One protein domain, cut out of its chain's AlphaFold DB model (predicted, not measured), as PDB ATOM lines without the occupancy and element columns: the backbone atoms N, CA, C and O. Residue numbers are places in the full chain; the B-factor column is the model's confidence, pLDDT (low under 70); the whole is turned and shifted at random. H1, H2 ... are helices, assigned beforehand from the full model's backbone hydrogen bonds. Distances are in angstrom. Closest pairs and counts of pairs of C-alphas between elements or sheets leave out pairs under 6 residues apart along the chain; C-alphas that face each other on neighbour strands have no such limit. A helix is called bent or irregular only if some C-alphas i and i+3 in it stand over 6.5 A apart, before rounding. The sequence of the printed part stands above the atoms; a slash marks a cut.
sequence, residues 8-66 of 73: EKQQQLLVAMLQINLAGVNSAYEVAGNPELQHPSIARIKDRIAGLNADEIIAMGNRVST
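What this domain is: This is residues 8 to 66 of the 73 residues of an uncharacterized protein of Stenotrophomonas terrae (UniProt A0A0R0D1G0). Two helices, H1 and H5, cross as a slanted pair, and the short H4 is set crosswise near the last residues of H1; from this body the backbone goes out to two small helices, H2 and H3, at the far end, and then comes back to H4 and H5. The printed part has 59 residues, with five named helices in the order H1, H2, H3, H4, H5 and no named strand; the class is all helix. The whole is compact, with a radius of gyration of the C-alphas of 11.4 A, and the C-alphas span 32 by 21 by 18 A.

How they stand to each other: Start with H1, residues 8 to 21, and look from there to H5, residues 54 to 64. They touch, with the closest C-alphas, those of Ala 16 and Gly 61, 4.0 A apart. They run the same way at a steep tilt of 45 degrees. Next find H4, residues 42 to 49, which H1 touches with residues 17 to 21 alone; the closest C-alphas, those of Asn 21 and Ile 45, are 6.3 A apart. The lines of H1 and H4 are about perpendicular, at 85 degrees. H4 and H5 are close but not clearly touching, with the C-alphas of Ile 49 and Ile 57 the closest at 6.5 A. Farther out, H2, residues 28 to 33, and H3, residues 35 to 38, only just touch, with 3 pairs of C-alphas within 8 A and only at the corner by their link; the closest C-alphas are those of Val 31 and Leu 37, at 5.2 A. H3 is close to H1 but not clearly touching, with the C-alphas of Asn 21 and Leu 37 the closest at 7.3 A. H2 is apart from H1, H4 and H5. In H1, H2 and H5 every O i to N i+4 pair is within hydrogen-bond range, in H4 2 of 4 are, and H3 is too short for such a pair.

Where its parts are: Find C-alpha 8 at (160.540, 162.455, 136.802); from there H1 runs 20.1 A to C-alpha 21 at (147.726, 166.833, 151.664). H2 measures 8.7 A from C-alpha 28 to C-alpha 33, H3 5.1 A from 35 to 38, and H4 8.8 A from 42 to 49. H4 is irregular: C-alphas 44 and 47 are 7.8 A apart. H5 runs 15.5 A from C-alpha 54 to C-alpha 64 at (155.449, 163.298, 156.192).

The domain as a whole: The two C-alphas farthest apart, those of Glu 8 and Gly 33, are 32.6 A apart. The printed part has no cut; the link from H1 to H2 is short, and the other three are tight. The mean pLDDT of the printed part is 89.8, with residues 65 to 66 under 70.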
ATOM      1  N   GLU A   8     160.319 163.140 135.530       89.88
ATOM      2  CA  GLU A   8     160.540 162.455 136.802       89.88
ATOM      3  C   GLU A   8     160.380 163.404 137.997       89.88
ATOM      4  O   GLU A   8     159.619 163.118 138.919       89.88
ATOM      5  N   LYS A   9     161.010 164.583 137.959       90.81
ATOM      6  CA  LYS A   9     160.908 165.565 139.045       90.81
ATOM      7  C   LYS A   9     159.496 166.158 139.158       90.81
ATOM      8  O   LYS A   9     159.039 166.444 140.261       90.81
ATOM      9  N   GLN A  10     158.751 166.264 138.054       91.50
ATOM     10  CA  GLN A  10     157.323 166.617 138.091       91.50
ATOM     11  C   GLN A  10     156.480 165.540 138.788       91.50
ATOM     12  O   GLN A  10     155.616 165.869 139.598       91.50
ATOM     13  N   GLN A  11     156.739 164.259 138.507       93.75
ATOM     14  CA  GLN A  11     156.061 163.148 139.180       93.75
ATOM     15  C   GLN A  11     156.374 163.125 140.678       93.75
ATOM     16  O   GLN A  11     155.457 163.010 141.488       93.75
ATOM     17  N   GLN A  12     157.642 163.299 141.053       93.94
ATOM     18  CA  GLN A  12     158.056 163.384 142.455       93.94
ATOM     19  C   GLN A  12     157.356 164.538 143.181       93.94
ATOM     20  O   GLN A  12     156.859 164.354 144.289       93.94
ATOM     21  N   LEU A  13     157.255 165.706 142.542       93.94
ATOM     22  CA  LEU A  13     156.555 166.855 143.108       93.94
ATOM     23  C   LEU A  13     155.059 166.572 143.317       93.94
ATOM     24  O   LEU A  13     154.521 166.889 144.376       93.94
ATOM     25  N   LEU A  14     154.395 165.934 142.347       92.25
ATOM     26  CA  LEU A  14     152.986 165.537 142.464       92.25
ATOM     27  C   LEU A  14     152.762 164.557 143.626       92.25
ATOM     28  O   LEU A  14     151.837 164.744 144.418       92.25
ATOM     29  N   VAL A  15     153.625 163.545 143.756       93.88
ATOM     30  CA  VAL A  15     153.574 162.579 144.867       93.88
ATOM     31  C   VAL A  15     153.786 163.284 146.204       93.88
ATOM     32  O   VAL A  15     153.011 163.075 147.136       93.88
ATOM     33  N   ALA A  16     154.775 164.171 146.293       94.50
ATOM     34  CA  ALA A  16     155.054 164.920 147.509       94.50
ATOM     35  C   ALA A  16     153.876 165.806 147.928       94.50
ATOM     36  O   ALA A  16     153.485 165.817 149.093       94.50
ATOM     37  N   MET A  17     153.246 166.505 146.984       93.56
ATOM     38  CA  MET A  17     152.055 167.308 147.264       93.56
ATOM     39  C   MET A  17     150.888 166.460 147.778       93.56
ATOM     40  O   MET A  17     150.168 166.902 148.678       93.56
ATOM     41  N   LEU A  18     150.702 165.250 147.246       92.12
ATOM     42  CA  LEU A  18     149.700 164.309 147.742       92.12
ATOM     43  C   LEU A  18     150.018 163.863 149.176       92.12
ATOM     44  O   LEU A  18     149.151 163.946 150.043       92.12
ATOM     45  N   GLN A  19     151.265 163.470 149.450       92.38
ATOM     46  CA  GLN A  19     151.718 163.092 150.795       92.38
ATOM     47  C   GLN A  19     151.509 164.228 151.808       92.38
ATOM     48  O   GLN A  19     151.062 163.990 152.925       92.38
ATOM     49  N   ILE A  20     151.769 165.478 151.415       93.88
ATOM     50  CA  ILE A  20     151.547 166.654 152.267       93.88
ATOM     51  C   ILE A  20     150.051 166.879 152.521       93.88
ATOM     52  O   ILE A  20     149.686 167.173 153.659       93.88
ATOM     53  N   ASN A  21     149.186 166.716 151.510       92.38
ATOM     54  CA  ASN A  21     147.726 166.833 151.664       92.38
ATOM     55  C   ASN A  21     147.146 165.790 152.628       92.38
ATOM     56  O   ASN A  21     146.178 166.083 153.325       92.38
ATOM     57  N   LEU A  22     147.742 164.600 152.665       90.69
ATOM     58  CA  LEU A  22     147.325 163.492 153.525       90.69
ATOM     59  C   LEU A  22     148.091 163.442 154.857       90.69
ATOM     60  O   LEU A  22     147.877 162.538 155.661       90.69
ATOM     61  N   ALA A  23     148.982 164.398 155.120       89.25
ATOM     62  CA  ALA A  23     149.741 164.426 156.362       89.25
ATOM     63  C   ALA A  23     148.801 164.568 157.572       89.25
ATOM     64  O   ALA A  23     148.005 165.504 157.633       89.25
ATOM     65  N   GLY A  24     148.934 163.661 158.542       84.88
ATOM     66  CA  GLY A  24     148.101 163.624 159.749       84.88
ATOM     67  C   GLY A  24     146.787 162.851 159.601       84.88
ATOM     68  O   GLY A  24     146.103 162.662 160.602       84.88
ATOM     69  N   VAL A  25     146.455 162.376 158.394       88.31
ATOM     70  CA  VAL A  25     145.309 161.488 158.158       88.31
ATOM     71  C   VAL A  25     145.645 160.093 158.663       88.31
ATOM     72  O   VAL A  25     146.639 159.509 158.237       88.31
ATOM     73  N   ASN A  26     144.809 159.540 159.542       84.50
ATOM     74  CA  ASN A  26     145.144 158.305 160.249       84.50
ATOM     75  C   ASN A  26     144.581 157.040 159.592       84.50
ATOM     76  O   ASN A  26     145.033 155.931 159.871       84.50
ATOM     77  N   SER A  27     143.564 157.182 158.738       85.31
ATOM     78  CA  SER A  27     142.908 156.050 158.085       85.31
ATOM     79  C   SER A  27     142.199 156.450 156.793       85.31
ATOM     80  O   SER A  27     141.804 157.600 156.608       85.31
ATOM     81  N   ALA A  28     141.946 155.474 155.919       84.69
ATOM     82  CA  ALA A  28     141.132 155.685 154.721       84.69
ATOM     83  C   ALA A  28     139.672 156.071 155.048       84.69
ATOM     84  O   ALA A  28     139.041 156.791 154.277       84.69
ATOM     85  N   TYR A  29     139.143 155.647 156.202       88.94
ATOM     86  CA  TYR A  29     137.802 156.032 156.656       88.94
ATOM     87  C   TYR A  29     137.705 157.525 156.977       88.94
ATOM     88  O   TYR A  29     136.680 158.143 156.702       88.94
ATOM     89  N   GLU A  30     138.779 158.123 157.500       86.94
ATOM     90  CA  GLU A  30     138.854 159.566 157.742       86.94
ATOM     91  C   GLU A  30     138.780 160.352 156.425       86.94
ATOM     92  O   GLU A  30     138.054 161.339 156.331       86.94
ATOM     93  N   VAL A  31     139.443 159.860 155.371       87.12
ATOM     94  CA  VAL A  31     139.338 160.431 154.017       87.12
ATOM     95  C   VAL A  31     137.915 160.294 153.474       87.12
ATOM     96  O   VAL A  31     137.350 161.250 152.949       87.12
ATOM     97  N   ALA A  32     137.298 159.121 153.627       88.62
ATOM     98  CA  ALA A  32     135.926 158.889 153.174       88.62
ATOM     99  C   ALA A  32     134.902 159.776 153.910       88.62
ATOM    100  O   ALA A  32     133.923 160.212 153.309       88.62
ATOM    101  N   GLY A  33     135.144 160.078 155.189       89.50
ATOM    102  CA  GLY A  33     134.298 160.947 156.009       89.50
ATOM    103  C   GLY A  33     134.578 162.447 155.866       89.50
ATOM    104  O   GLY A  33     133.776 163.248 156.338       89.50
ATOM    105  N   ASN A  34     135.681 162.841 155.222       86.19
ATOM    106  CA  ASN A  34     136.076 164.240 155.065       86.19
ATOM    107  C   ASN A  34     136.212 164.612 153.575       86.19
ATOM    108  O   ASN A  34     137.254 164.346 152.969       86.19
ATOM    109  N   PRO A  35     135.199 165.278 152.983       84.19
ATOM    110  CA  PRO A  35     135.210 165.673 151.575       84.19
ATOM    111  C   PRO A  35     136.438 166.492 151.169       84.19
ATOM    112  O   PRO A  35     136.895 166.411 150.033       84.19
ATOM    113  N   GLU A  36     137.024 167.254 152.093       81.75
ATOM    114  CA  GLU A  36     138.201 168.048 151.769       81.75
ATOM    115  C   GLU A  36     139.479 167.209 151.598       81.75
ATOM    116  O   GLU A  36     140.412 167.647 150.926       81.75
ATOM    117  N   LEU A  37     139.543 166.009 152.188       83.44
ATOM    118  CA  LEU A  37     140.648 165.061 151.994       83.44
ATOM    119  C   LEU A  37     140.502 164.256 150.695       83.44
ATOM    120  O   LEU A  37     141.491 163.733 150.185       83.44
ATOM    121  N   GLN A  38     139.290 164.185 150.141       86.06
ATOM    122  CA  GLN A  38     139.005 163.493 148.877       86.06
ATOM    123  C   GLN A  38     139.490 164.279 147.657       86.06
ATOM    124  O   GLN A  38     139.679 163.711 146.582       86.06
ATOM    125  N   HIS A  39     139.731 165.580 147.830       86.00
ATOM    126  CA  HIS A  39     140.205 166.475 146.784       86.00
ATOM    127  C   HIS A  39     141.530 167.132 147.200       86.00
ATOM    128  O   HIS A  39     141.536 168.273 147.675       86.00
ATOM    129  N   PRO A  40     142.674 166.438 147.012       84.69
ATOM    130  CA  PRO A  40     143.990 167.023 147.235       84.69
ATOM    131  C   PRO A  40     144.132 168.315 146.429       84.69
ATOM    132  O   PRO A  40     143.887 168.337 145.222       84.69
ATOM    133  N   SER A  41     144.521 169.404 147.088       89.38
ATOM    134  CA  SER A  41     144.588 170.721 146.457       89.38
ATOM    135  C   SER A  41     145.756 171.531 146.994       89.38
ATOM    136  O   SER A  41     146.060 171.501 148.187       89.38
ATOM    137  N   ILE A  42     146.384 172.318 146.115       89.75
ATOM    138  CA  ILE A  42     147.423 173.285 146.500       89.75
ATOM    139  C   ILE A  42     146.890 174.245 147.564       89.75
ATOM    140  O   ILE A  42     147.612 174.568 148.499       89.75
ATOM    141  N   ALA A  43     145.622 174.660 147.474       91.31
ATOM    142  CA  ALA A  43     145.042 175.625 148.405       91.31
ATOM    143  C   ALA A  43     145.090 175.153 149.871       91.31
ATOM    144  O   ALA A  43     145.286 175.982 150.756       91.31
ATOM    145  N   ARG A  44     144.978 173.838 150.120       88.62
ATOM    146  CA  ARG A  44     145.040 173.241 151.469       88.62
ATOM    147  C   ARG A  44     146.447 173.246 152.055       88.62
ATOM    148  O   ARG A  44     146.614 173.310 153.266       88.62
ATOM    149  N   ILE A  45     147.460 173.156 151.195       92.69
ATOM    150  CA  ILE A  45     148.865 173.036 151.603       92.69
ATOM    151  C   ILE A  45     149.662 174.319 151.364       92.69
ATOM    152  O   ILE A  45     150.843 174.353 151.697       92.69
ATOM    153  N   LYS A  46     149.035 175.368 150.810       93.56
ATOM    154  CA  LYS A  46     149.695 176.594 150.337       93.56
ATOM    155  C   LYS A  46     150.598 177.216 151.400       93.56
ATOM    156  O   LYS A  46     151.729 177.556 151.090       93.56
ATOM    157  N   ASP A  47     150.133 177.287 152.647       94.75
ATOM    158  CA  ASP A  47     150.861 177.943 153.736       94.75
ATOM    159  C   ASP A  47     152.035 177.081 154.216       94.75
ATOM    160  O   ASP A  47     153.046 177.599 154.677       94.75
ATOM    161  N   ARG A  48     151.940 175.756 154.047       92.06
ATOM    162  CA  ARG A  48     153.006 174.802 154.389       92.06
ATOM    163  C   ARG A  48     154.123 174.785 153.350       92.06
ATOM    164  O   ARG A  48     155.258 174.484 153.702       92.06
ATOM    165  N   ILE A  49     153.796 175.070 152.090       94.06
ATOM    166  CA  ILE A  49     154.758 175.084 150.978       94.06
ATOM    167  C   ILE A  49     155.164 176.501 150.554       94.06
ATOM    168  O   ILE A  49     155.946 176.663 149.620       94.06
ATOM    169  N   ALA A  50     154.627 177.531 151.209       95.25
ATOM    170  CA  ALA A  50     154.923 178.918 150.893       95.25
ATOM    171  C   ALA A  50     156.423 179.194 151.059       95.25
ATOM    172  O   ALA A  50     157.003 178.939 152.112       95.25
ATOM    173  N   GLY A  51     157.046 179.721 150.005       93.88
ATOM    174  CA  GLY A  51     158.478 180.024 149.985       93.88
ATOM    175  C   GLY A  51     159.396 178.823 149.742       93.88
ATOM    176  O   GLY A  51     160.598 179.033 149.621       93.88
ATOM    177  N   LEU A  52     158.858 177.602 149.621       95.25
ATOM    178  CA  LEU A  52     159.645 176.410 149.306       95.25
ATOM    179  C   LEU A  52     159.808 176.227 147.797       95.25
ATOM    180  O   LEU A  52     158.878 176.441 147.015       95.25
ATOM    181  N   ASN A  53     160.985 175.764 147.390       95.31
ATOM    182  CA  ASN A  53     161.227 175.289 146.035       95.31
ATOM    183  C   ASN A  53     160.785 173.819 145.858       95.31
ATOM    184  O   ASN A  53     160.390 173.139 146.806       95.31
ATOM    185  N   ALA A  54     160.852 173.308 144.626       93.31
ATOM    186  CA  ALA A  54     160.400 171.952 144.310       93.31
ATOM    187  C   ALA A  54     161.139 170.856 145.102       93.31
ATOM    188  O   ALA A  54     160.500 169.907 145.553       93.31
ATOM    189  N   ASP A  55     162.455 170.983 145.295       95.31
ATOM    190  CA  ASP A  55     163.250 169.991 146.028       95.31
ATOM    191  C   ASP A  55     162.903 169.993 147.523       95.31
ATOM    192  O   ASP A  55     162.806 168.937 148.149       95.31
ATOM    193  N   GLU A  56     162.627 171.168 148.088       96.38
ATOM    194  CA  GLU A  56     162.178 171.313 149.474       96.38
ATOM    195  C   GLU A  56     160.774 170.735 149.692       96.38
ATOM    196  O   GLU A  56     160.532 170.071 150.702       96.38
ATOM    197  N   ILE A  57     159.864 170.922 148.731       95.38
ATOM    198  CA  ILE A  57     158.525 170.316 148.762       95.38
ATOM    199  C   ILE A  57     158.633 168.789 148.681       95.38
ATOM    200  O   ILE A  57     157.990 168.092 149.467       95.38
ATOM    201  N   ILE A  58     159.476 168.258 147.788       95.12
ATOM    202  CA  ILE A  58     159.723 166.813 147.668       95.12
ATOM    203  C   ILE A  58     160.291 166.251 148.974       95.12
ATOM    204  O   ILE A  58     159.786 165.257 149.503       95.12
ATOM    205  N   ALA A  59     161.296 166.916 149.545       95.44
ATOM    206  CA  ALA A  59     161.876 166.522 150.822       95.44
ATOM    207  C   ALA A  59     160.842 166.552 151.960       95.44
ATOM    208  O   ALA A  59     160.838 165.662 152.811       95.44
ATOM    209  N   MET A  60     159.945 167.544 151.978       94.31
ATOM    210  CA  MET A  60     158.851 167.609 152.945       94.31
ATOM    211  C   MET A  60     157.874 166.439 152.781       94.31
ATOM    212  O   MET A  60     157.556 165.797 153.781       94.31
ATOM    213  N   GLY A  61     157.441 166.139 151.552       93.25
ATOM    214  CA  GLY A  61     156.574 164.998 151.231       93.25
ATOM    215  C   GLY A  61     157.133 163.675 151.758       93.25
ATOM    216  O   GLY A  61     156.459 162.951 152.493       93.25
ATOM    217  N   ASN A  62     158.419 163.429 151.508       92.06
ATOM    218  CA  ASN A  62     159.101 162.222 151.974       92.06
ATOM    219  C   ASN A  62     159.142 162.108 153.509       92.06
ATOM    220  O   ASN A  62     159.029 161.006 154.038       92.06
ATOM    221  N   ARG A  63     159.259 163.228 154.239       89.19
ATOM    222  CA  ARG A  63     159.258 163.237 155.717       89.19
ATOM    223  C   ARG A  63     157.876 162.977 156.307       89.19
ATOM    224  O   ARG A  63     157.762 162.292 157.321       89.19
ATOM    225  N   VAL A  64     156.821 163.519 155.700       85.50
ATOM    226  CA  VAL A  64     155.449 163.298 156.192       85.50
ATOM    227  C   VAL A  64     154.933 161.902 155.840       85.50
ATOM    228  O   VAL A  64     154.102 161.366 156.562       85.50
ATOM    229  N   SER A  65     155.472 161.284 154.783       67.19
ATOM    230  CA  SER A  65     155.135 159.923 154.358       67.19
ATOM    231  C   SER A  65     155.748 158.816 155.222       67.19
ATOM    232  O   SER A  65     155.549 157.644 154.905       67.19
ATOM    233  N   THR A  66     156.428 159.134 156.330       57.38
ATOM    234  CA  THR A  66     156.878 158.141 157.333       57.38
ATOM    235  C   THR A  66     155.710 157.520 158.125       57.38
ATOM    236  O   THR A  66     155.845 157.136 159.285       57.38
TER     237      THR A  66